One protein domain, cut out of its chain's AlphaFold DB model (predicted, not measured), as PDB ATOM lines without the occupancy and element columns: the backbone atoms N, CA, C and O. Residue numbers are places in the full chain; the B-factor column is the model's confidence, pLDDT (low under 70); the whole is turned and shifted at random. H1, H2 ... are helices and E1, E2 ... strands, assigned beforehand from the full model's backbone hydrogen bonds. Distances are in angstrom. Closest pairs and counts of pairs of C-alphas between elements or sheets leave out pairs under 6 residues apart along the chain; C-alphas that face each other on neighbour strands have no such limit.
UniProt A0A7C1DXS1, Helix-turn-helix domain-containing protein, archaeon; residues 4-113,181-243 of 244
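This is residues 4 to 113 and 181 to 243 of the 244 residues of the protein "Helix-turn-helix domain-containing protein" of archaeon (UniProt A0A7C1DXS1). Two helices, H2 and H4, fill the space between two sheets, a large strongly twisted one of seven strands and a small one of four, while H1 and H3 cover the other face of the large sheet. The tail, residues 234 to 243, runs on past the small sheet. The printed part has 173 residues, in the order H1 E1 E2 E3 H2 E4 E5 E6 H3 E7 E8 E9 E10 H4 E11, a mixed class of helices and strands. Both sheets are mixed, ordered E1 E2 E3 E4 E6 E5 E7 and E8 E9 E10 E11. The whole is compact, with a radius of gyration of the C-alphas of 16.1 A, yet elongated, spanning 51 by 32 by 29 A.

H1, residues 4 to 10, begins with C-alpha 4 at (189.296, 149.278, 159.959). E1, 15 to 18, E2, 29 to 32, and E3, 36 to 44, 23.5 A long, form a meander, each strand the antiparallel neighbour of the one before. H2, 50 to 62, 18.7 A, precedes E4, 66 to 73, 20.7 A. Then come E5, 84 to 88, E6, 91 to 94, H3, 96 to 103, and E7, 109 to 112. After the cut, E8, 187 to 189, E9, 197 to 201, and E10, 204 to 209, 16.6 A, form a second meander. H4, 214 to 226, 18.5 A, leads to E11, 230 to 233, ending with C-alpha 233 at (160.075, 153.138, 157.826).

In the large sheet, E1 and E2 are a hairpin, with N 17 and O 30 2.9 A apart. E3 and E4 are parallel, with N 40 and O 68 2.8 A apart. E3, H2, E4 and E10, H4, E11 are strand-helix-strand units, two parallel neighbour strands with a helix between, each with a right-handed crossover. H1 and H3 touch on the same face, closest at the C-alphas of Val 6 and Gly 96, 5.8 A. On the opposite face, H2 has a height of 8.8 A and H4 9.1 A over the sheet. H4 lies over E1, and over E11 at a height of 8.7 A over the small sheet. There E10 and E11 are parallel, with N 207 and O 230 2.8 A apart. H2 and H4 are apart. Each O i to N i+4 pair is within hydrogen-bond range in H1, H3 and H4, and 8 of 9 in H2.

The C-alphas of Gly 78 and Gly 243, the two farthest apart, are 51.9 A apart. Residues 114 to 180 are not printed; C-alphas 113 and 181 are 21.9 A apart across this cut. Of the links printed whole, none is long. The mean pLDDT of the printed part is 91.5, with residues 75 to 78 under 70.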
ATOM      1  N   ARG A   4     189.604 149.095 161.391       86.50
ATOM      2  CA  ARG A   4     189.296 149.278 159.959       86.50
ATOM      3  C   ARG A   4     189.768 148.107 159.093       86.50
ATOM      4  O   ARG A   4     189.014 147.637 158.250       86.50
ATOM      5  N   LYS A   5     190.966 147.575 159.357       91.56
ATOM      6  CA  LYS A   5     191.500 146.403 158.644       91.56
ATOM      7  C   LYS A   5     190.680 145.136 158.913       91.56
ATOM      8  O   LYS A   5     190.645 144.254 158.065       91.56
ATOM      9  N   VAL A   6     190.001 145.048 160.066       93.06
ATOM     10  CA  VAL A   6     189.051 143.953 160.345       93.06
ATOM     11  C   VAL A   6     187.905 143.997 159.339       93.06
ATOM     12  O   VAL A   6     187.628 142.988 158.704       93.06
ATOM     13  N   VAL A   7     187.292 145.168 159.140       94.75
ATOM     14  CA  VAL A   7     186.161 145.347 158.211       94.75
ATOM     15  C   VAL A   7     186.546 144.963 156.781       94.75
ATOM     16  O   VAL A   7     185.808 144.242 156.118       94.75
ATOM     17  N   GLU A   8     187.721 145.394 156.313       95.56
ATOM     18  CA  GLU A   8     188.226 145.033 154.980       95.56
ATOM     19  C   GLU A   8     188.404 143.524 154.803       95.56
ATOM     20  O   GLU A   8     188.110 142.994 153.735       95.56
ATOM     21  N   LYS A   9     188.873 142.824 155.841       96.56
ATOM     22  CA  LYS A   9     189.024 141.368 155.803       96.56
ATOM     23  C   LYS A   9     187.679 140.645 155.868       96.56
ATOM     24  O   LYS A   9     187.503 139.683 155.133       96.56
ATOM     25  N   LEU A  10     186.729 141.127 156.674       96.94
ATOM     26  CA  LEU A  10     185.372 140.567 156.727       96.94
ATOM     27  C   LEU A  10     184.665 140.678 155.374       96.94
ATOM     28  O   LEU A  10     184.089 139.701 154.916       96.94
ATOM     29  N   ARG A  11     184.810 141.809 154.670       96.44
ATOM     30  CA  ARG A  11     184.264 141.992 153.310       96.44
ATOM     31  C   ARG A  11     184.790 141.003 152.270       96.44
ATOM     32  O   ARG A  11     184.167 140.834 151.234       96.44
ATOM     33  N   ARG A  12     185.962 140.402 152.500       96.50
ATOM     34  CA  ARG A  12     186.520 139.369 151.611       96.50
ATOM     35  C   ARG A  12     185.981 137.973 151.921       96.50
ATOM     36  O   ARG A  12     186.189 137.077 151.114       96.50
ATOM     37  N   LYS A  13     185.364 137.792 153.091       96.19
ATOM     38  CA  LYS A  13     184.809 136.522 153.574       96.19
ATOM     39  C   LYS A  13     183.296 136.446 153.392       96.19
ATOM     40  O   LYS A  13     182.781 135.397 153.043       96.19
ATOM     41  N   GLY A  14     182.601 137.564 153.578       96.69
ATOM     42  CA  GLY A  14     181.150 137.625 153.469       96.69
ATOM     43  C   GLY A  14     180.628 139.051 153.346       96.69
ATOM     44  O   GLY A  14     181.381 140.007 153.123       96.69
ATOM     45  N   THR A  15     179.320 139.200 153.508       97.88
ATOM     46  CA  THR A  15     178.615 140.465 153.302       97.88
ATOM     47  C   THR A  15     178.620 141.287 154.588       97.88
ATOM     48  O   THR A  15     178.350 140.772 155.671       97.88
ATOM     49  N   VAL A  16     178.946 142.579 154.490       98.12
ATOM     50  CA  VAL A  16     179.079 143.481 155.649       98.12
ATOM     51  C   VAL A  16     178.258 144.748 155.445       98.12
ATOM     52  O   VAL A  16     178.487 145.479 154.480       98.12
ATOM     53  N   ALA A  17     177.420 145.083 156.425       97.81
ATOM     54  CA  ALA A  17     176.812 146.402 156.571       97.81
ATOM     55  C   ALA A  17     177.468 147.152 157.735       97.81
ATOM     56  O   ALA A  17     177.568 146.637 158.849       97.81
ATOM     57  N   GLU A  18     177.901 148.390 157.490       96.62
ATOM     58  CA  GLU A  18     178.407 149.282 158.534       96.62
ATOM     59  C   GLU A  18     177.307 150.247 158.977       96.62
ATOM     60  O   GLU A  18     176.790 151.015 158.168       96.62
ATOM     61  N   VAL A  19     177.023 150.308 160.276       95.06
ATOM     62  CA  VAL A  19     176.204 151.391 160.829       95.06
ATOM     63  C   VAL A  19     177.086 152.629 160.933       95.06
ATOM     64  O   VAL A  19     178.130 152.592 161.588       95.06
ATOM     65  N   ARG A  20     176.699 153.749 160.319       91.75
ATOM     66  CA  ARG A  20     177.481 155.000 160.323       91.75
ATOM     67  C   ARG A  20     176.678 156.169 160.881       91.75
ATOM     68  O   ARG A  20     175.459 156.190 160.779       91.75
ATOM     69  N   GLU A  21     177.382 157.123 161.491       87.94
ATOM     70  CA  GLU A  21     176.817 158.411 161.939       87.94
ATOM     71  C   GLU A  21     175.624 158.303 162.915       87.94
ATOM     72  O   GLU A  21     174.786 159.196 163.008       87.94
ATOM     73  N   GLU A  22     175.577 157.231 163.712       83.44
ATOM     74  CA  GLU A  22     174.621 157.071 164.813       83.44
ATOM     75  C   GLU A  22     175.332 157.179 166.163       83.44
ATOM     76  O   GLU A  22     176.167 156.338 166.503       83.44
ATOM     77  N   LYS A  23     174.999 158.225 166.936       73.88
ATOM     78  CA  LYS A  23     175.673 158.563 168.206       73.88
ATOM     79  C   LYS A  23     175.624 157.431 169.238       73.88
ATOM     80  O   LYS A  23     176.618 157.184 169.912       73.88
ATOM     81  N   SER A  24     174.486 156.750 169.371       75.88
ATOM     82  CA  SER A  24     174.301 155.635 170.306       75.88
ATOM     83  C   SER A  24     173.837 154.389 169.560       75.88
ATOM     84  O   SER A  24     172.646 154.226 169.297       75.88
ATOM     85  N   ARG A  25     174.784 153.506 169.244       86.81
ATOM     86  CA  ARG A  25     174.525 152.243 168.544       86.81
ATOM     87  C   ARG A  25     175.036 151.034 169.328       86.81
ATOM     88  O   ARG A  25     176.184 151.012 169.782       86.81
ATOM     89  N   SER A  26     174.182 150.030 169.462       91.81
ATOM     90  CA  SER A  26     174.424 148.746 170.117       91.81
ATOM     91  C   SER A  26     175.427 147.891 169.354       91.81
ATOM     92  O   SER A  26     176.140 147.117 169.974       91.81
ATOM     93  N   PHE A  27     175.531 148.066 168.037       96.06
ATOM     94  CA  PHE A  27     176.503 147.390 167.183       96.06
ATOM     95  C   PHE A  27     177.057 148.357 166.137       96.06
ATOM     96  O   PHE A  27     176.498 149.428 165.898       96.06
ATOM     97  N   ASP A  28     178.201 148.006 165.567       96.38
ATOM     98  CA  ASP A  28     178.892 148.792 164.547       96.38
ATOM     99  C   ASP A  28     178.763 148.136 163.168       96.38
ATOM    100  O   ASP A  28     178.681 148.853 162.172       96.38
ATOM    101  N   LEU A  29     178.697 146.800 163.119       97.69
ATOM    102  CA  LEU A  29     178.564 146.017 161.891       97.69
ATOM    103  C   LEU A  29     177.461 144.961 162.014       97.69
ATOM    104  O   LEU A  29     177.321 144.349 163.076       97.69
ATOM    105  N   ALA A  30     176.767 144.699 160.912       98.06
ATOM    106  CA  ALA A  30     176.149 143.403 160.645       98.06
ATOM    107  C   ALA A  30     177.024 142.666 159.621       98.06
ATOM    108  O   ALA A  30     177.510 143.282 158.668       98.06
ATOM    109  N   PHE A  31     177.277 141.382 159.845       98.31
ATOM    110  CA  PHE A  31     178.128 140.555 158.994       98.31
ATOM    111  C   PHE A  31     177.491 139.183 158.807       98.31
ATOM    112  O   PHE A  31     177.092 138.567 159.793       98.31
ATOM    113  N   VAL A  32     177.428 138.707 157.567       97.81
ATOM    114  CA  VAL A  32     176.943 137.366 157.231       97.81
ATOM    115  C   VAL A  32     177.970 136.650 156.356       97.81
ATOM    116  O   VAL A  32     178.435 137.189 155.354       97.81
ATOM    117  N   GLU A  33     178.316 135.435 156.772       94.12
ATOM    118  CA  GLU A  33     179.018 134.407 155.989       94.12
ATOM    119  C   GLU A  33     178.142 133.145 156.067       94.12
ATOM    120  O   GLU A  33     177.000 133.185 155.627       94.12
ATOM    121  N   ASP A  34     178.581 132.085 156.748       91.31
ATOM    122  CA  ASP A  34     177.746 130.904 157.031       91.31
ATOM    123  C   ASP A  34     176.663 131.174 158.090       91.31
ATOM    124  O   ASP A  34     175.716 130.407 158.259       91.31
ATOM    125  N   ARG A  35     176.843 132.237 158.881       93.06
ATOM    126  CA  ARG A  35     175.904 132.677 159.915       93.06
ATOM    127  C   ARG A  35     175.958 134.187 160.086       93.06
ATOM    128  O   ARG A  35     176.957 134.821 159.739       93.06
ATOM    129  N   ALA A  36     174.903 134.741 160.672       96.75
ATOM    130  CA  ALA A  36     174.822 136.160 160.966       96.75
ATOM    131  C   ALA A  36     175.518 136.526 162.277       96.75
ATOM    132  O   ALA A  36     175.386 135.845 163.294       96.75
ATOM    133  N   TYR A  37     176.218 137.655 162.258       98.00
ATOM    134  CA  TYR A  37     176.855 138.275 163.406       98.00
ATOM    135  C   TYR A  37     176.455 139.742 163.490       98.00
ATOM    136  O   TYR A  37     176.508 140.477 162.499       98.00
ATOM    137  N   LEU A  38     176.162 140.204 164.703       97.88
ATOM    138  CA  LEU A  38     176.246 141.625 165.013       97.88
ATOM    139  C   LEU A  38     177.553 141.868 165.754       97.88
ATOM    140  O   LEU A  38     177.864 141.180 166.725       97.88
ATOM    141  N   ILE A  39     178.323 142.858 165.308       98.06
ATOM    142  CA  ILE A  39     179.672 143.096 165.818       98.06
ATOM    143  C   ILE A  39     179.767 144.507 166.387       98.06
ATOM    144  O   ILE A  39     179.521 145.501 165.697       98.06
ATOM    145  N   LYS A  40     180.182 144.598 167.649       96.94
ATOM    146  CA  LYS A  40     180.584 145.840 168.306       96.94
ATOM    147  C   LYS A  40     182.100 146.013 168.185       96.94
ATOM    148  O   LYS A  40     182.861 145.158 168.630       96.94
ATOM    149  N   LEU A  41     182.546 147.132 167.622       95.62
ATOM    150  CA  LEU A  41     183.956 147.494 167.485       95.62
ATOM    151  C   LEU A  41     184.327 148.536 168.548       95.62
ATOM    152  O   LEU A  41     183.812 149.654 168.532       95.62
ATOM    153  N   VAL A  42     185.254 148.212 169.454       93.62
ATOM    154  CA  VAL A  42     185.706 149.148 170.503       93.62
ATOM    155  C   VAL A  42     187.219 149.131 170.688       93.62
ATOM    156  O   VAL A  42     187.888 148.126 170.483       93.62
ATOM    157  N   GLY A  43     187.806 150.260 171.092       91.12
ATOM    158  CA  GLY A  43     189.233 150.300 171.438       91.12
ATOM    159  C   GLY A  43     189.543 149.560 172.742       91.12
ATOM    160  O   GLY A  43     190.589 148.926 172.867       91.12
ATOM    161  N   ASN A  44     188.618 149.630 173.699       91.69
ATOM    162  CA  ASN A  44     188.704 148.962 174.986       91.69
ATOM    163  C   ASN A  44     187.337 148.363 175.328       91.69
ATOM    164  O   ASN A  44     186.352 149.093 175.370       91.69
ATOM    165  N   ALA A  45     187.278 147.063 175.607       92.19
ATOM    166  CA  ALA A  45     186.037 146.397 175.985       92.19
ATOM    167  C   ALA A  45     185.500 146.895 177.335       92.19
ATOM    168  O   ALA A  45     184.298 146.819 177.574       92.19
ATOM    169  N   ASP A  46     186.351 147.469 178.195       89.94
ATOM    170  CA  ASP A  46     185.916 147.990 179.494       89.94
ATOM    171  C   ASP A  46     185.048 149.237 179.426       89.94
ATOM    172  O   ASP A  46     184.389 149.564 180.410       89.94
ATOM    173  N   SER A  47     185.021 149.929 178.284       91.81
ATOM    174  CA  SER A  47     184.120 151.068 178.104       91.81
ATOM    175  C   SER A  47     182.658 150.648 177.941       91.81
ATOM    176  O   SER A  47     181.770 151.496 177.986       91.81
ATOM    177  N   LEU A  48     182.394 149.355 177.736       93.00
ATOM    178  CA  LEU A  48     181.049 148.821 177.569       93.00
ATOM    179  C   LEU A  48     180.422 148.562 178.940       93.00
ATOM    180  O   LEU A  48     180.979 147.813 179.753       93.00
ATOM    181  N   SER A  49     179.258 149.171 179.175       93.56
ATOM    182  CA  SER A  49     178.418 148.921 180.348       93.56
ATOM    183  C   SER A  49     177.559 147.668 180.170       93.56
ATOM    184  O   SER A  49     177.336 147.210 179.044       93.56
ATOM    185  N   GLN A  50     177.045 147.143 181.284       94.69
ATOM    186  CA  GLN A  50     176.120 146.012 181.286       94.69
ATOM    187  C   GLN A  50     174.865 146.316 180.459       94.69
ATOM    188  O   GLN A  50     174.608 145.611 179.489       94.69
ATOM    189  N   ASP A  51     174.184 147.434 180.724       92.44
ATOM    190  CA  ASP A  51     172.979 147.850 179.989       92.44
ATOM    191  C   ASP A  51     173.200 147.948 178.472       92.44
ATOM    192  O   ASP A  51     172.320 147.631 177.663       92.44
ATOM    193  N   SER A  52     174.390 148.406 178.061       92.38
ATOM    194  CA  SER A  52     174.735 148.505 176.644       92.38
ATOM    195  C   SER A  52     174.885 147.128 176.006       92.38
ATOM    196  O   SER A  52     174.450 146.951 174.869       92.38
ATOM    197  N   LEU A  53     175.494 146.163 176.704       94.25
ATOM    198  CA  LEU A  53     175.645 144.797 176.203       94.25
ATOM    199  C   LEU A  53     174.344 143.998 176.280       94.25
ATOM    200  O   LEU A  53     174.074 143.213 175.378       94.25
ATOM    201  N   GLU A  54     173.491 144.242 177.268       92.38
ATOM    202  CA  GLU A  54     172.145 143.661 177.313       92.38
ATOM    203  C   GLU A  54     171.293 144.137 176.132       92.38
ATOM    204  O   GLU A  54     170.671 143.329 175.443       92.38
ATOM    205  N   SER A  55     171.323 145.439 175.830       91.06
ATOM    206  CA  SER A  55     170.643 145.998 174.652       91.06
ATOM    207  C   SER A  55     171.196 145.430 173.341       91.06
ATOM    208  O   SER A  55     170.449 145.206 172.391       91.06
ATOM    209  N   PHE A  56     172.506 145.187 173.281       95.00
ATOM    210  CA  PHE A  56     173.164 144.565 172.134       95.00
ATOM    211  C   PHE A  56     172.750 143.101 171.948       95.00
ATOM    212  O   PHE A  56     172.388 142.717 170.839       95.00
ATOM    213  N   ARG A  57     172.695 142.310 173.024       95.12
ATOM    214  CA  ARG A  57     172.214 140.919 172.980       95.12
ATOM    215  C   ARG A  57     170.755 140.820 172.546       95.12
ATOM    216  O   ARG A  57     170.451 139.979 171.715       95.12
ATOM    217  N   LYS A  58     169.879 141.702 173.046       92.69
ATOM    218  CA  LYS A  58     168.468 141.777 172.614       92.69
ATOM    219  C   LYS A  58     168.331 142.091 171.125       92.69
ATOM    220  O   LYS A  58     167.431 141.597 170.461       92.69
ATOM    221  N   CYS A  59     169.219 142.932 170.599       93.44
ATOM    222  CA  CYS A  59     169.255 143.226 169.172       93.44
ATOM    223  C   CYS A  59     169.670 141.997 168.359       93.44
ATOM    224  O   CYS A  59     169.114 141.756 167.297       93.44
ATOM    225  N   ALA A  60     170.637 141.229 168.856       95.88
ATOM    226  CA  ALA A  60     171.129 140.029 168.194       95.88
ATOM    227  C   ALA A  60     170.099 138.882 168.236       95.88
ATOM    228  O   ALA A  60     169.898 138.207 167.229       95.88
ATOM    229  N   SER A  61     169.377 138.720 169.354       94.38
ATOM    230  CA  SER A  61     168.389 137.646 169.533       94.38
ATOM    231  C   SER A  61     167.207 137.729 168.574       94.38
ATOM    232  O   SER A  61     166.747 136.705 168.075       94.38
ATOM    233  N   VAL A  62     166.711 138.935 168.300       92.94
ATOM    234  CA  VAL A  62     165.550 139.124 167.420       92.94
ATOM    235  C   VAL A  62     165.888 138.950 165.940       92.94
ATOM    236  O   VAL A  62     165.048 138.488 165.178       92.94
ATOM    237  N   VAL A  63     167.129 139.253 165.542       93.94
ATOM    238  CA  VAL A  63     167.598 139.093 164.152       93.94
ATOM    239  C   VAL A  63     168.327 137.767 163.910       93.94
ATOM    240  O   VAL A  63     168.895 137.566 162.844       93.94
ATOM    241  N   GLY A  64     168.355 136.868 164.901       93.81
ATOM    242  CA  GLY A  64     168.994 135.555 164.775       93.81
ATOM    243  C   GLY A  64     170.509 135.601 164.547       93.81
ATOM    244  O   GLY A  64     171.051 134.700 163.911       93.81
ATOM    245  N   ALA A  65     171.190 136.634 165.047       96.25
ATOM    246  CA  ALA A  65     172.629 136.817 164.876       96.25
ATOM    247  C   ALA A  65     173.409 136.543 166.171       96.25
ATOM    248  O   ALA A  65     172.921 136.785 167.275       96.25
ATOM    249  N   ASP A  66     174.664 136.120 166.038       96.94
ATOM    250  CA  ASP A  66     175.591 135.964 167.160       96.94
ATOM    251  C   ASP A  66     176.169 137.345 167.551       96.94
ATOM    252  O   ASP A  66     176.770 138.027 166.710       96.94
ATOM    253  N   PRO A  67     176.026 137.805 168.810       97.31
ATOM    254  CA  PRO A  67     176.632 139.053 169.254       97.31
ATOM    255  C   PRO A  67     178.117 138.859 169.561       97.31
ATOM    256  O   PRO A  67     178.500 137.975 170.328       97.31
ATOM    257  N   LEU A  68     178.956 139.752 169.041       97.31
ATOM    258  CA  LEU A  68     180.397 139.722 169.266       97.31
ATOM    259  C   LEU A  68     180.975 141.110 169.529       97.31
ATOM    260  O   LEU A  68     180.632 142.083 168.860       97.31
ATOM    261  N   VAL A  69     181.925 141.203 170.460       97.38
ATOM    262  CA  VAL A  69     182.770 142.390 170.623       97.38
ATOM    263  C   VAL A  69     184.159 142.115 170.058       97.38
ATOM    264  O   VAL A  69     184.891 141.253 170.549       97.38
ATOM    265  N   VAL A  70     184.563 142.917 169.078       96.88
ATOM    266  CA  VAL A  70     185.951 142.984 168.620       96.88
ATOM    267  C   VAL A  70     186.618 144.179 169.287       96.88
ATOM    268  O   VAL A  70     186.199 145.329 169.116       96.88
ATOM    269  N   SER A  71     187.672 143.909 170.055       94.19
ATOM    270  CA  SER A  71     188.396 144.930 170.810       94.19
ATOM    271  C   SER A  71     189.909 144.838 170.624       94.19
ATOM    272  O   SER A  71     190.435 143.830 170.156       94.19
ATOM    273  N   LYS A  72     190.633 145.906 170.980       89.06
ATOM    274  CA  LYS A  72     192.102 145.877 171.097       89.06
ATOM    275  C   LYS A  72     192.565 145.498 172.505       89.06
ATOM    276  O   LYS A  72     193.665 144.973 172.657       89.06
ATOM    277  N   LYS A  73     191.771 145.811 173.536       85.19
ATOM    278  CA  LYS A  73     192.138 145.635 174.951       85.19
ATOM    279  C   LYS A  73     190.937 145.244 175.819       85.19
ATOM    280  O   LYS A  73     189.795 145.579 175.494       85.19
ATOM    281  N   CYS A  74     191.229 144.571 176.929       80.00
ATOM    282  CA  CYS A  74     190.326 144.304 178.051       80.00
ATOM    283  C   CYS A  74     191.186 144.242 179.333       80.00
ATOM    284  O   CYS A  74     192.185 143.519 179.355       80.00
ATOM    285  N   LYS A  75     190.871 145.048 180.361       62.00
ATOM    286  CA  LYS A  75     191.738 145.383 181.516       62.00
ATOM    287  C   LYS A  75     192.274 144.181 182.271       62.00
ATOM    288  O   LYS A  75     193.377 144.270 182.794       62.00
ATOM    289  N   SER A  76     191.533 143.081 182.313       57.19
ATOM    290  CA  SER A  76     191.887 141.912 183.116       57.19
ATOM    291  C   SER A  76     193.255 141.300 182.758       57.19
ATOM    292  O   SER A  76     193.800 140.570 183.577       57.19
ATOM    293  N   HIS A  77     193.830 141.597 181.578       52.59
ATOM    294  CA  HIS A  77     195.044 140.921 181.085       52.59
ATOM    295  C   HIS A  77     196.058 141.814 180.335       52.59
ATOM    296  O   HIS A  77     196.917 141.298 179.629       52.59
ATOM    297  N   GLY A  78     195.969 143.151 180.417       54.66
ATOM    298  CA  GLY A  78     196.901 144.070 179.723       54.66
ATOM    299  C   GLY A  78     196.778 144.116 178.183       54.66
ATOM    300  O   GLY A  78     197.257 145.058 177.548       54.66
ATOM    301  N   GLY A  79     196.059 143.159 177.589       71.56
ATOM    302  CA  GLY A  79     195.755 142.998 176.168       71.56
ATOM    303  C   GLY A  79     194.828 141.797 175.945       71.56
ATOM    304  O   GLY A  79     194.447 141.120 176.898       71.56
ATOM    305  N   LEU A  80     194.433 141.551 174.695       86.19
ATOM    306  CA  LEU A  80     193.710 140.333 174.312       86.19
ATOM    307  C   LEU A  80     194.699 139.350 173.687       86.19
ATOM    308  O   LEU A  80     195.335 139.684 172.685       86.19
ATOM    309  N   THR A  81     194.815 138.159 174.264       90.31
ATOM    310  CA  THR A  81     195.676 137.099 173.733       90.31
ATOM    311  C   THR A  81     195.072 136.508 172.460       90.31
ATOM    312  O   THR A  81     193.867 136.267 172.367       90.31
ATOM    313  N   GLU A  82     195.916 136.255 171.464       91.06
ATOM    314  CA  GLU A  82     195.497 135.615 170.221       91.06
ATOM    315  C   GLU A  82     194.995 134.179 170.457       91.06
ATOM    316  O   GLU A  82     195.578 133.404 171.226       91.06
ATOM    317  N   GLY A  83     193.890 133.829 169.791       93.25
ATOM    318  CA  GLY A  83     193.216 132.540 169.954       93.25
ATOM    319  C   GLY A  83     192.442 132.404 171.268       93.25
ATOM    320  O   GLY A  83     192.004 131.306 171.590       93.25
ATOM    321  N   VAL A  84     192.287 133.487 172.041       94.06
ATOM    322  CA  VAL A  84     191.545 133.491 173.308       94.06
ATOM    323  C   VAL A  84     190.313 134.384 173.200       94.06
ATOM    324  O   VAL A  84     190.390 135.525 172.733       94.06
ATOM    325  N   VAL A  85     189.182 133.863 173.664       95.44
ATOM    326  CA  VAL A  85     187.921 134.585 173.804       95.44
ATOM    327  C   VAL A  85     187.680 134.883 175.273       95.44
ATOM    328  O   VAL A  85     187.719 134.007 176.131       95.44
ATOM    329  N   TYR A  86     187.419 136.147 175.553       93.94
ATOM    330  CA  TYR A  86     187.057 136.657 176.865       93.94
ATOM    331  C   TYR A  86     185.550 136.875 176.909       93.94
ATOM    332  O   TYR A  86     184.884 136.896 175.876       93.94
ATOM    333  N   GLN A  87     185.001 137.088 178.098       91.69
ATOM    334  CA  GLN A  87     183.579 137.360 178.255       91.69
ATOM    335  C   GLN A  87     183.361 138.656 179.024       91.69
ATOM    336  O   GLN A  87     184.027 138.932 180.022       91.69
ATOM    337  N   ARG A  88     182.392 139.453 178.574       91.75
ATOM    338  CA  ARG A  88     181.934 140.643 179.290       91.75
ATOM    339  C   ARG A  88     180.416 140.685 179.296       91.75
ATOM    340  O   ARG A  88     179.801 140.707 178.237       91.75
ATOM    341  N   TYR A  89     179.820 140.663 180.491       92.56
ATOM    342  CA  TYR A  89     178.360 140.624 180.690       92.56
ATOM    343  C   TYR A  89     177.658 139.579 179.795       92.56
ATOM    344  O   TYR A  89     176.603 139.815 179.208       92.56
ATOM    345  N   GLY A  90     178.289 138.411 179.646       90.56
ATOM    346  CA  GLY A  90     177.766 137.313 178.839       90.56
ATOM    347  C   GLY A  90     178.018 137.402 177.326       90.56
ATOM    348  O   GLY A  90     177.634 136.475 176.624       90.56
ATOM    349  N   VAL A  91     178.664 138.457 176.819       95.56
ATOM    350  CA  VAL A  91     179.011 138.623 175.393       95.56
ATOM    351  C   VAL A  91     180.480 138.252 175.157       95.56
ATOM    352  O   VAL A  91     181.329 138.675 175.954       95.56
ATOM    353  N   PRO A  92     180.812 137.491 174.097       96.25
ATOM    354  CA  PRO A  92     182.198 137.195 173.750       96.25
ATOM    355  C   PRO A  92     182.959 138.455 173.324       96.25
ATOM    356  O   PRO A  92     182.457 139.309 172.590       96.25
ATOM    357  N   VAL A  93     184.205 138.546 173.773       96.00
ATOM    358  CA  VAL A  93     185.149 139.620 173.476       96.00
ATOM    359  C   VAL A  93     186.440 138.995 172.966       96.00
ATOM    360  O   VAL A  93     187.061 138.196 173.661       96.00
ATOM    361  N   MET A  94     186.888 139.377 171.775       95.88
ATOM    362  CA  MET A  94     188.144 138.872 171.213       95.88
ATOM    363  C   MET A  94     188.832 139.913 170.327       95.88
ATOM    364  O   MET A  94     188.272 140.971 170.023       95.88
ATOM    365  N   SER A  95     190.082 139.647 169.949       95.44
ATOM    366  CA  SER A  95     190.777 140.472 168.961       95.44
ATOM    367  C   SER A  95     190.216 140.217 167.560       95.44
ATOM    368  O   SER A  95     189.604 139.182 167.292       95.44
ATOM    369  N   GLY A  96     190.445 141.158 166.643       95.75
ATOM    370  CA  GLY A  96     190.046 140.970 165.249       95.75
ATOM    371  C   GLY A  96     190.773 139.792 164.597       95.75
ATOM    372  O   GLY A  96     190.187 139.085 163.790       95.75
ATOM    373  N   GLU A  97     192.034 139.555 164.963       95.50
ATOM    374  CA  GLU A  97     192.805 138.390 164.524       95.50
ATOM    375  C   GLU A  97     192.174 137.078 164.995       95.50
ATOM    376  O   GLU A  97     191.978 136.179 164.179       95.50
ATOM    377  N   THR A  98     191.803 136.986 166.277       96.25
ATOM    378  CA  THR A  98     191.119 135.804 166.820       96.25
ATOM    379  C   THR A  98     189.785 135.577 166.119       96.25
ATOM    380  O   THR A  98     189.489 134.444 165.761       96.25
ATOM    381  N   PHE A  99     189.007 136.635 165.862       96.94
ATOM    382  CA  PHE A  99     187.723 136.483 165.177       96.94
ATOM    383  C   PHE A  99     187.881 135.958 163.748       96.94
ATOM    384  O   PHE A  99     187.160 135.053 163.350       96.94
ATOM    385  N   LEU A 100     188.860 136.458 162.990       96.06
ATOM    386  CA  LEU A 100     189.113 135.961 161.635       96.06
ATOM    387  C   LEU A 100     189.519 134.483 161.633       96.06
ATOM    388  O   LEU A 100     188.992 133.721 160.832       96.06
ATOM    389  N   LYS A 101     190.388 134.068 162.564       95.19
ATOM    390  CA  LYS A 101     190.754 132.652 162.728       95.19
ATOM    391  C   LYS A 101     189.559 131.789 163.129       95.19
ATOM    392  O   LYS A 101     189.406 130.681 162.626       95.19
ATOM    393  N   TYR A 102     188.706 132.303 164.010       95.38
ATOM    394  CA  TYR A 102     187.476 131.632 164.416       95.38
ATOM    395  C   TYR A 102     186.526 131.407 163.228       95.38
ATOM    396  O   TYR A 102     185.985 130.313 163.091       95.38
ATOM    397  N   LEU A 103     186.380 132.393 162.332       95.12
ATOM    398  CA  LEU A 103     185.642 132.220 161.070       95.12
ATOM    399  C   LEU A 103     186.296 131.157 160.171       95.12
ATOM    400  O   LEU A 103     185.603 130.347 159.570       95.12
ATOM    401  N   ASP A 104     187.629 131.075 160.160       94.00
ATOM    402  CA  ASP A 104     188.395 130.000 159.506       94.00
ATOM    403  C   ASP A 104     188.347 128.656 160.266       94.00
ATOM    404  O   ASP A 104     189.250 127.830 160.126       94.00
ATOM    405  N   ASN A 105     187.333 128.423 161.107       91.00
ATOM    406  CA  ASN A 105     187.141 127.203 161.899       91.00
ATOM    407  C   ASN A 105     188.304 126.836 162.840       91.00
ATOM    408  O   ASN A 105     188.389 125.686 163.282       91.00
ATOM    409  N   HIS A 106     189.184 127.781 163.179       92.00
ATOM    410  CA  HIS A 106     190.226 127.526 164.167       92.00
ATOM    411  C   HIS A 106     189.621 127.462 165.568       92.00
ATOM    412  O   HIS A 106     188.729 128.234 165.930       92.00
ATOM    413  N   GLU A 107     190.157 126.558 166.377       90.88
ATOM    414  CA  GLU A 107     189.797 126.432 167.781       90.88
ATOM    415  C   GLU A 107     190.174 127.687 168.568       90.88
ATOM    416  O   GLU A 107     191.167 128.369 168.289       90.88
ATOM    417  N   VAL A 108     189.379 127.968 169.595       94.69
ATOM    418  CA  VAL A 108     189.604 129.090 170.499       94.69
ATOM    419  C   VAL A 108     189.575 128.613 171.941       94.69
ATOM    420  O   VAL A 108     188.757 127.782 172.329       94.69
ATOM    421  N   ALA A 109     190.468 129.172 172.747       95.25
ATOM    422  CA  ALA A 109     190.453 129.007 174.189       95.25
ATOM    423  C   ALA A 109     189.543 130.064 174.835       95.25
ATOM    424  O   ALA A 109     189.314 131.133 174.266       95.25
ATOM    425  N   LEU A 110     189.061 129.794 176.043       94.44
ATOM    426  CA  LEU A 110     188.212 130.689 176.823       94.44
ATOM    427  C   LEU A 110     188.976 131.222 178.032       94.44
ATOM    428  O   LEU A 110     189.647 130.473 178.736       94.44
ATOM    429  N   ALA A 111     188.885 132.523 178.275       92.00
ATOM    430  CA  ALA A 111     189.401 133.127 179.493       92.00
ATOM    431  C   ALA A 111     188.328 133.126 180.587       92.00
ATOM    432  O   ALA A 111     187.230 133.653 180.390       92.00
ATOM    433  N   ASP A 112     188.676 132.592 181.753       84.56
ATOM    434  CA  ASP A 112     187.859 132.585 182.960       84.56
ATOM    435  C   ASP A 112     188.626 133.183 184.162       84.56
ATOM    436  O   ASP A 112     189.721 133.737 184.029       84.56
ATOM    437  N   ARG A 113     188.042 133.100 185.368       79.25
ATOM    438  CA  ARG A 113     188.697 133.572 186.605       79.25
ATOM    439  C   ARG A 113     189.937 132.750 186.993       79.25
ATOM    440  O   ARG A 113     190.764 133.251 187.746       79.25
ATOM    441  N   LYS A 181     175.977 131.639 170.187       91.88
ATOM    442  CA  LYS A 181     174.553 131.821 169.914       91.88
ATOM    443  C   LYS A 181     173.825 132.392 171.122       91.88
ATOM    444  O   LYS A 181     174.042 131.978 172.261       91.88
ATOM    445  N   VAL A 182     172.931 133.330 170.845       91.38
ATOM    446  CA  VAL A 182     171.941 133.812 171.805       91.38
ATOM    447  C   VAL A 182     170.596 133.169 171.519       91.38
ATOM    448  O   VAL A 182     170.270 132.880 170.371       91.38
ATOM    449  N   GLU A 183     169.817 132.940 172.573       89.62
ATOM    450  CA  GLU A 183     168.436 132.485 172.434       89.62
ATOM    451  C   GLU A 183     167.633 133.502 171.624       89.62
ATOM    452  O   GLU A 183     167.746 134.709 171.852       89.62
ATOM    453  N   GLY A 184     166.852 133.006 170.664       89.44
ATOM    454  CA  GLY A 184     166.039 133.836 169.785       89.44
ATOM    455  C   GLY A 184     164.937 134.578 170.539       89.44
ATOM    456  O   GLY A 184     164.506 134.180 171.620       89.44
ATOM    457  N   SER A 185     164.467 135.684 169.970       91.12
ATOM    458  CA  SER A 185     163.314 136.420 170.495       91.12
ATOM    459  C   SER A 185     162.368 136.788 169.359       91.12
ATOM    460  O   SER A 185     162.817 137.281 168.332       91.12
ATOM    461  N   GLU A 186     161.062 136.616 169.556       92.00
ATOM    462  CA  GLU A 186     160.057 136.954 168.534       92.00
ATOM    463  C   GLU A 186     159.946 138.460 168.286       92.00
ATOM    464  O   GLU A 186     159.575 138.898 167.203       92.00
ATOM    465  N   LYS A 187     160.247 139.283 169.295       92.44
ATOM    466  CA  LYS A 187     160.087 140.736 169.222       92.44
ATOM    467  C   LYS A 187     160.977 141.440 170.232       92.44
ATOM    468  O   LYS A 187     161.071 141.017 171.383       92.44
ATOM    469  N   ALA A 188     161.565 142.563 169.832       91.31
ATOM    470  CA  ALA A 188     162.322 143.421 170.732       91.31
ATOM    471  C   ALA A 188     162.245 144.896 170.321       91.31
ATOM    472  O   ALA A 188     162.362 145.244 169.148       91.31
ATOM    473  N   PHE A 189     162.104 145.778 171.313       88.94
ATOM    474  CA  PHE A 189     162.286 147.214 171.122       88.94
ATOM    475  C   PHE A 189     163.762 147.575 171.337       88.94
ATOM    476  O   PHE A 189     164.310 147.361 172.421       88.94
ATOM    477  N   ILE A 190     164.399 148.128 170.309       87.00
ATOM    478  CA  ILE A 190     165.831 148.413 170.251       87.00
ATOM    479  C   ILE A 190     166.040 149.914 170.043       87.00
ATOM    480  O   ILE A 190     166.097 150.407 168.932       87.00
ATOM    481  N   GLY A 191     166.220 150.685 171.113       77.38
ATOM    482  CA  GLY A 191     166.431 152.137 170.979       77.38
ATOM    483  C   GLY A 191     167.801 152.553 170.415       77.38
ATOM    484  O   GLY A 191     168.022 153.732 170.150       77.38
ATOM    485  N   ARG A 192     168.745 151.613 170.285       84.69
ATOM    486  CA  ARG A 192     170.160 151.864 169.954       84.69
ATOM    487  C   ARG A 192     170.588 151.090 168.703       84.69
ATOM    488  O   ARG A 192     171.642 150.472 168.688       84.69
ATOM    489  N   ALA A 193     169.775 151.082 167.658       90.75
ATOM    490  CA  ALA A 193     170.103 150.506 166.352       90.75
ATOM    491  C   ALA A 193     169.514 151.394 165.242       90.75
ATOM    492  O   ALA A 193     168.744 152.302 165.567       90.75
ATOM    493  N   PRO A 194     169.801 151.135 163.951       92.50
ATOM    494  CA  PRO A 194     169.128 151.783 162.816       92.50
ATOM    495  C   PRO A 194     167.610 151.550 162.735       92.50
ATOM    496  O   PRO A 194     166.945 152.124 161.882       92.50
ATOM    497  N   PHE A 195     167.065 150.735 163.633       93.31
ATOM    498  CA  PHE A 195     165.651 150.455 163.844       93.31
ATOM    499  C   PHE A 195     165.312 150.653 165.324       93.31
ATOM    500  O   PHE A 195     166.202 150.629 166.171       93.31
ATOM    501  N   GLU A 196     164.037 150.886 165.625       92.44
ATOM    502  CA  GLU A 196     163.480 150.990 166.977       92.44
ATOM    503  C   GLU A 196     162.773 149.704 167.412       92.44
ATOM    504  O   GLU A 196     162.679 149.420 168.603       92.44
ATOM    505  N   LEU A 197     162.259 148.933 166.460       93.19
ATOM    506  CA  LEU A 197     161.536 147.696 166.701       93.19
ATOM    507  C   LEU A 197     162.037 146.651 165.714       93.19
ATOM    508  O   LEU A 197     162.218 146.946 164.537       93.19
ATOM    509  N   ALA A 198     162.234 145.436 166.198       94.62
ATOM    510  CA  ALA A 198     162.393 144.273 165.351       94.62
ATOM    511  C   ALA A 198     161.438 143.180 165.822       94.62
ATOM    512  O   ALA A 198     161.146 143.082 167.021       94.62
ATOM    513  N   PHE A 199     160.922 142.397 164.887       94.50
ATOM    514  CA  PHE A 199     160.080 141.248 165.191       94.50
ATOM    515  C   PHE A 199     160.149 140.212 164.078       94.50
ATOM    516  O   PHE A 199     160.548 140.528 162.957       94.50
ATOM    517  N   ARG A 200     159.740 138.990 164.401       92.25
ATOM    518  CA  ARG A 200     159.574 137.905 163.446       92.25
ATOM    519  C   ARG A 200     158.090 137.637 163.233       92.25
ATOM    520  O   ARG A 200     157.301 137.690 164.176       92.25
ATOM    521  N   LYS A 201     157.699 137.401 161.985       90.94
ATOM    522  CA  LYS A 201     156.339 137.011 161.600       90.94
ATOM    523  C   LYS A 201     156.452 136.081 160.403       90.94
ATOM    524  O   LYS A 201     157.164 136.399 159.463       90.94
ATOM    525  N   GLU A 202     155.804 134.920 160.478       89.94
ATOM    526  CA  GLU A 202     155.760 133.942 159.372       89.94
ATOM    527  C   GLU A 202     157.152 133.505 158.857       89.94
ATOM    528  O   GLU A 202     157.326 133.154 157.699       89.94
ATOM    529  N   GLY A 203     158.159 133.490 159.740       86.75
ATOM    530  CA  GLY A 203     159.542 133.121 159.411       86.75
ATOM    531  C   GLY A 203     160.418 134.292 158.955       86.75
ATOM    532  O   GLY A 203     161.643 134.211 159.085       86.75
ATOM    533  N   GLU A 204     159.809 135.401 158.543       92.56
ATOM    534  CA  GLU A 204     160.485 136.622 158.109       92.56
ATOM    535  C   GLU A 204     160.842 137.523 159.295       92.56
ATOM    536  O   GLU A 204     160.178 137.512 160.338       92.56
ATOM    537  N   THR A 205     161.911 138.306 159.144       95.38
ATOM    538  CA  THR A 205     162.355 139.287 160.142       95.38
ATOM    539  C   THR A 205     162.069 140.689 159.629       95.38
ATOM    540  O   THR A 205     162.477 141.036 158.529       95.38
ATOM    541  N   PHE A 206     161.441 141.526 160.449       95.94
ATOM    542  CA  PHE A 206     161.124 142.913 160.125       95.94
ATOM    543  C   PHE A 206     161.925 143.856 161.014       95.94
ATOM    544  O   PHE A 206     161.917 143.720 162.240       95.94
ATOM    545  N   LEU A 207     162.587 144.842 160.409       96.06
ATOM    546  CA  LEU A 207     163.322 145.910 161.082       96.06
ATOM    547  C   LEU A 207     162.606 147.237 160.838       96.06
ATOM    548  O   LEU A 207     162.600 147.771 159.730       96.06
ATOM    549  N   VAL A 208     162.020 147.796 161.889       95.50
ATOM    550  CA  VAL A 208     161.185 148.993 161.804       95.50
ATOM    551  C   VAL A 208     161.907 150.184 162.411       95.50
ATOM    552  O   VAL A 208     162.247 150.175 163.598       95.50
ATOM    553  N   SER A 209     162.085 151.254 161.635       94.31
ATOM    554  CA  SER A 209     162.453 152.555 162.186       94.31
ATOM    555  C   SER A 209     161.281 153.523 162.228       94.31
ATOM    556  O   SER A 209     160.570 153.714 161.242       94.31
ATOM    557  N   PHE A 210     161.160 154.211 163.367       92.81
ATOM    558  CA  PHE A 210     160.194 155.295 163.550       92.81
ATOM    559  C   PHE A 210     160.692 156.667 163.087       92.81
ATOM    560  O   PHE A 210     160.064 157.695 163.340       92.81
ATOM    561  N   LYS A 211     161.870 156.700 162.461       90.75
ATOM    562  CA  LYS A 211     162.580 157.912 162.062       90.75
ATOM    563  C   LYS A 211     163.008 157.780 160.606       90.75
ATOM    564  O   LYS A 211     163.577 156.769 160.211       90.75
ATOM    565  N   ASP A 212     162.802 158.836 159.833       91.88
ATOM    566  CA  ASP A 212     163.034 158.892 158.386       91.88
ATOM    567  C   ASP A 212     164.315 159.657 158.002       91.88
ATOM    568  O   ASP A 212     164.535 159.961 156.830       91.88
ATOM    569  N   HIS A 213     165.200 159.942 158.966       92.69
ATOM    570  CA  HIS A 213     166.460 160.635 158.689       92.69
ATOM    571  C   HIS A 213     167.285 159.880 157.619       92.69
ATOM    572  O   HIS A 213     167.571 158.694 157.818       92.69
ATOM    573  N   PRO A 214     167.754 160.535 156.534       94.12
ATOM    574  CA  PRO A 214     168.310 159.845 155.365       94.12
ATOM    575  C   PRO A 214     169.432 158.851 155.675       94.12
ATOM    576  O   PRO A 214     169.416 157.723 155.188       94.12
ATOM    577  N   GLN A 215     170.397 159.229 156.522       94.62
ATOM    578  CA  GLN A 215     171.504 158.335 156.881       94.62
ATOM    579  C   GLN A 215     171.049 157.125 157.707       94.62
ATOM    580  O   GLN A 215     171.591 156.035 157.552       94.62
ATOM    581  N   ARG A 216     170.028 157.298 158.551       93.88
ATOM    582  CA  ARG A 216     169.466 156.209 159.350       93.88
ATOM    583  C   ARG A 216     168.724 155.220 158.464       93.88
ATOM    584  O   ARG A 216     168.945 154.025 158.584       93.88
ATOM    585  N   VAL A 217     167.916 155.721 157.529       95.56
ATOM    586  CA  VAL A 217     167.224 154.885 156.538       95.56
ATOM    587  C   VAL A 217     168.230 154.123 155.672       95.56
ATOM    588  O   VAL A 217     168.017 152.948 155.388       95.56
ATOM    589  N   ARG A 218     169.362 154.741 155.304       96.88
ATOM    590  CA  ARG A 218     170.466 154.037 154.630       96.88
ATOM    591  C   ARG A 218     171.039 152.907 155.485       96.88
ATOM    592  O   ARG A 218     171.131 151.789 154.992       96.88
ATOM    593  N   ASN A 219     171.377 153.177 156.748       96.81
ATOM    594  CA  ASN A 219     171.874 152.147 157.666       96.81
ATOM    595  C   ASN A 219     170.855 151.007 157.835       96.81
ATOM    596  O   ASN A 219     171.239 149.845 157.803       96.81
ATOM    597  N   LEU A 220     169.569 151.338 158.003       96.69
ATOM    598  CA  LEU A 220     168.480 150.372 158.146       96.69
ATOM    599  C   LEU A 220     168.421 149.438 156.941       96.69
ATOM    600  O   LEU A 220     168.479 148.231 157.123       96.69
ATOM    601  N   LYS A 221     168.352 149.999 155.728       97.88
ATOM    602  CA  LYS A 221     168.268 149.216 154.489       97.88
ATOM    603  C   LYS A 221     169.482 148.312 154.298       97.88
ATOM    604  O   LYS A 221     169.304 147.145 154.000       97.88
ATOM    605  N   GLN A 222     170.691 148.823 154.536       97.75
ATOM    606  CA  GLN A 222     171.916 148.022 154.421       97.75
ATOM    607  C   GLN A 222     171.964 146.882 155.440       97.75
ATOM    608  O   GLN A 222     172.344 145.768 155.104       97.75
ATOM    609  N   VAL A 223     171.595 147.150 156.696       97.62
ATOM    610  CA  VAL A 223     171.550 146.112 157.734       97.62
ATOM    611  C   VAL A 223     170.477 145.074 157.416       97.62
ATOM    612  O   VAL A 223     170.737 143.889 157.580       97.62
ATOM    613  N   ALA A 224     169.302 145.508 156.959       97.56
ATOM    614  CA  ALA A 224     168.205 144.622 156.591       97.56
ATOM    615  C   ALA A 224     168.582 143.722 155.407       97.56
ATOM    616  O   ALA A 224     168.431 142.514 155.502       97.56
ATOM    617  N   GLU A 225     169.188 144.289 154.361       97.75
ATOM    618  CA  GLU A 225     169.702 143.544 153.206       97.75
ATOM    619  C   GLU A 225     170.720 142.475 153.625       97.75
ATOM    620  O   GLU A 225     170.603 141.321 153.229       97.75
ATOM    621  N   VAL A 226     171.691 142.831 154.474       97.75
ATOM    622  CA  VAL A 226     172.710 141.880 154.944       97.75
ATOM    623  C   VAL A 226     172.121 140.779 155.819       97.75
ATOM    624  O   VAL A 226     172.626 139.666 155.780       97.75
ATOM    625  N   LEU A 227     171.095 141.078 156.613       96.56
ATOM    626  CA  LEU A 227     170.461 140.124 157.528       96.56
ATOM    627  C   LEU A 227     169.251 139.401 156.918       96.56
ATOM    628  O   LEU A 227     168.548 138.722 157.662       96.56
ATOM    629  N   GLU A 228     168.992 139.570 155.617       95.69
ATOM    630  CA  GLU A 228     167.817 139.012 154.929       95.69
ATOM    631  C   GLU A 228     166.500 139.356 155.654       95.69
ATOM    632  O   GLU A 228     165.637 138.516 155.902       95.69
ATOM    633  N   ALA A 229     166.377 140.623 156.048       96.50
ATOM    634  CA  ALA A 229     165.237 141.168 156.770       96.50
ATOM    635  C   ALA A 229     164.533 142.266 155.961       96.50
ATOM    636  O   ALA A 229     165.132 142.946 155.128       96.50
ATOM    637  N   GLU A 230     163.265 142.499 156.277       96.88
ATOM    638  CA  GLU A 230     162.442 143.542 155.676       96.88
ATOM    639  C   GLU A 230     162.620 144.880 156.403       96.88
ATOM    640  O   GLU A 230     162.446 144.989 157.621       96.88
ATOM    641  N   ALA A 231     162.965 145.930 155.656       96.88
ATOM    642  CA  ALA A 231     163.172 147.272 156.195       96.88
ATOM    643  C   ALA A 231     161.893 148.115 156.111       96.88
ATOM    644  O   ALA A 231     161.460 148.501 155.026       96.88
ATOM    645  N   VAL A 232     161.357 148.520 157.262       95.69
ATOM    646  CA  VAL A 232     160.141 149.338 157.348       95.69
ATOM    647  C   VAL A 232     160.461 150.703 157.951       95.69
ATOM    648  O   VAL A 232     161.055 150.812 159.023       95.69
ATOM    649  N   VAL A 233     160.031 151.773 157.283       94.25
ATOM    650  CA  VAL A 233     160.075 153.138 157.826       94.25
ATOM    651  C   VAL A 233     158.643 153.610 158.021       94.25
ATOM    652  O   VAL A 233     157.897 153.725 157.055       94.25
ATOM    653  N   SER A 234     158.255 153.894 159.261       89.75
ATOM    654  CA  SER A 234     156.896 154.343 159.583       89.75
ATOM    655  C   SER A 234     156.921 155.413 160.660       89.75
ATOM    656  O   SER A 234     157.671 155.309 161.613       89.75
ATOM    657  N   LYS A 235     156.087 156.449 160.554       84.50
ATOM    658  CA  LYS A 235     155.953 157.452 161.629       84.50
ATOM    659  C   LYS A 235     155.026 156.981 162.755       84.50
ATOM    660  O   LYS A 235     155.058 157.557 163.842       84.50
ATOM    661  N   SER A 236     154.221 155.944 162.509       82.12
ATOM    662  CA  SER A 236     153.378 155.329 163.530       82.12
ATOM    663  C   SER A 236     154.171 154.320 164.356       82.12
ATOM    664  O   SER A 236     155.126 153.720 163.877       82.12
ATOM    665  N   LYS A 237     153.757 154.116 165.607       79.81
ATOM    666  CA  LYS A 237     154.264 153.040 166.473       79.81
ATOM    667  C   LYS A 237     153.342 151.818 166.505       79.81
ATOM    668  O   LYS A 237     153.690 150.832 167.154       79.81
ATOM    669  N   LYS A 238     152.168 151.883 165.871       79.06
ATOM    670  CA  LYS A 238     151.210 150.774 165.818       79.06
ATOM    671  C   LYS A 238     151.549 149.862 164.643       79.06
ATOM    672  O   LYS A 238     151.750 150.349 163.538       79.06
ATOM    673  N   LEU A 239     151.607 148.557 164.899       76.44
ATOM    674  CA  LEU A 239     151.896 147.551 163.871       76.44
ATOM    675  C   LEU A 239     150.780 147.456 162.819       76.44
ATOM    676  O   LEU A 239     151.080 147.327 161.638       76.44
ATOM    677  N   GLU A 240     149.528 147.643 163.239       78.75
ATOM    678  CA  GLU A 240     148.348 147.678 162.362       78.75
ATOM    679  C   GLU A 240     148.493 148.731 161.249       78.75
ATOM    680  O   GLU A 240     148.218 148.463 160.082       78.75
ATOM    681  N   ASP A 241     149.029 149.911 161.589       74.19
ATOM    682  CA  ASP A 241     149.257 151.009 160.637       74.19
ATOM    683  C   ASP A 241     150.360 150.687 159.604       74.19
ATOM    684  O   ASP A 241     150.601 151.467 158.683       74.19
ATOM    685  N   MET A 242     151.071 149.572 159.778       75.12
ATOM    686  CA  MET A 242     152.146 149.087 158.906       75.12
ATOM    687  C   MET A 242     151.738 147.827 158.128       75.12
ATOM    688  O   MET A 242     152.571 147.267 157.424       75.12
ATOM    689  N   GLY A 243     150.479 147.386 158.247       71.56
ATOM    690  CA  GLY A 243     149.968 146.193 157.567       71.56
ATOM    691  C   GLY A 243     150.340 144.868 158.239       71.56
ATOM    692  O   GLY A 243     150.269 143.828 157.584       71.56
TER     693      GLY A 243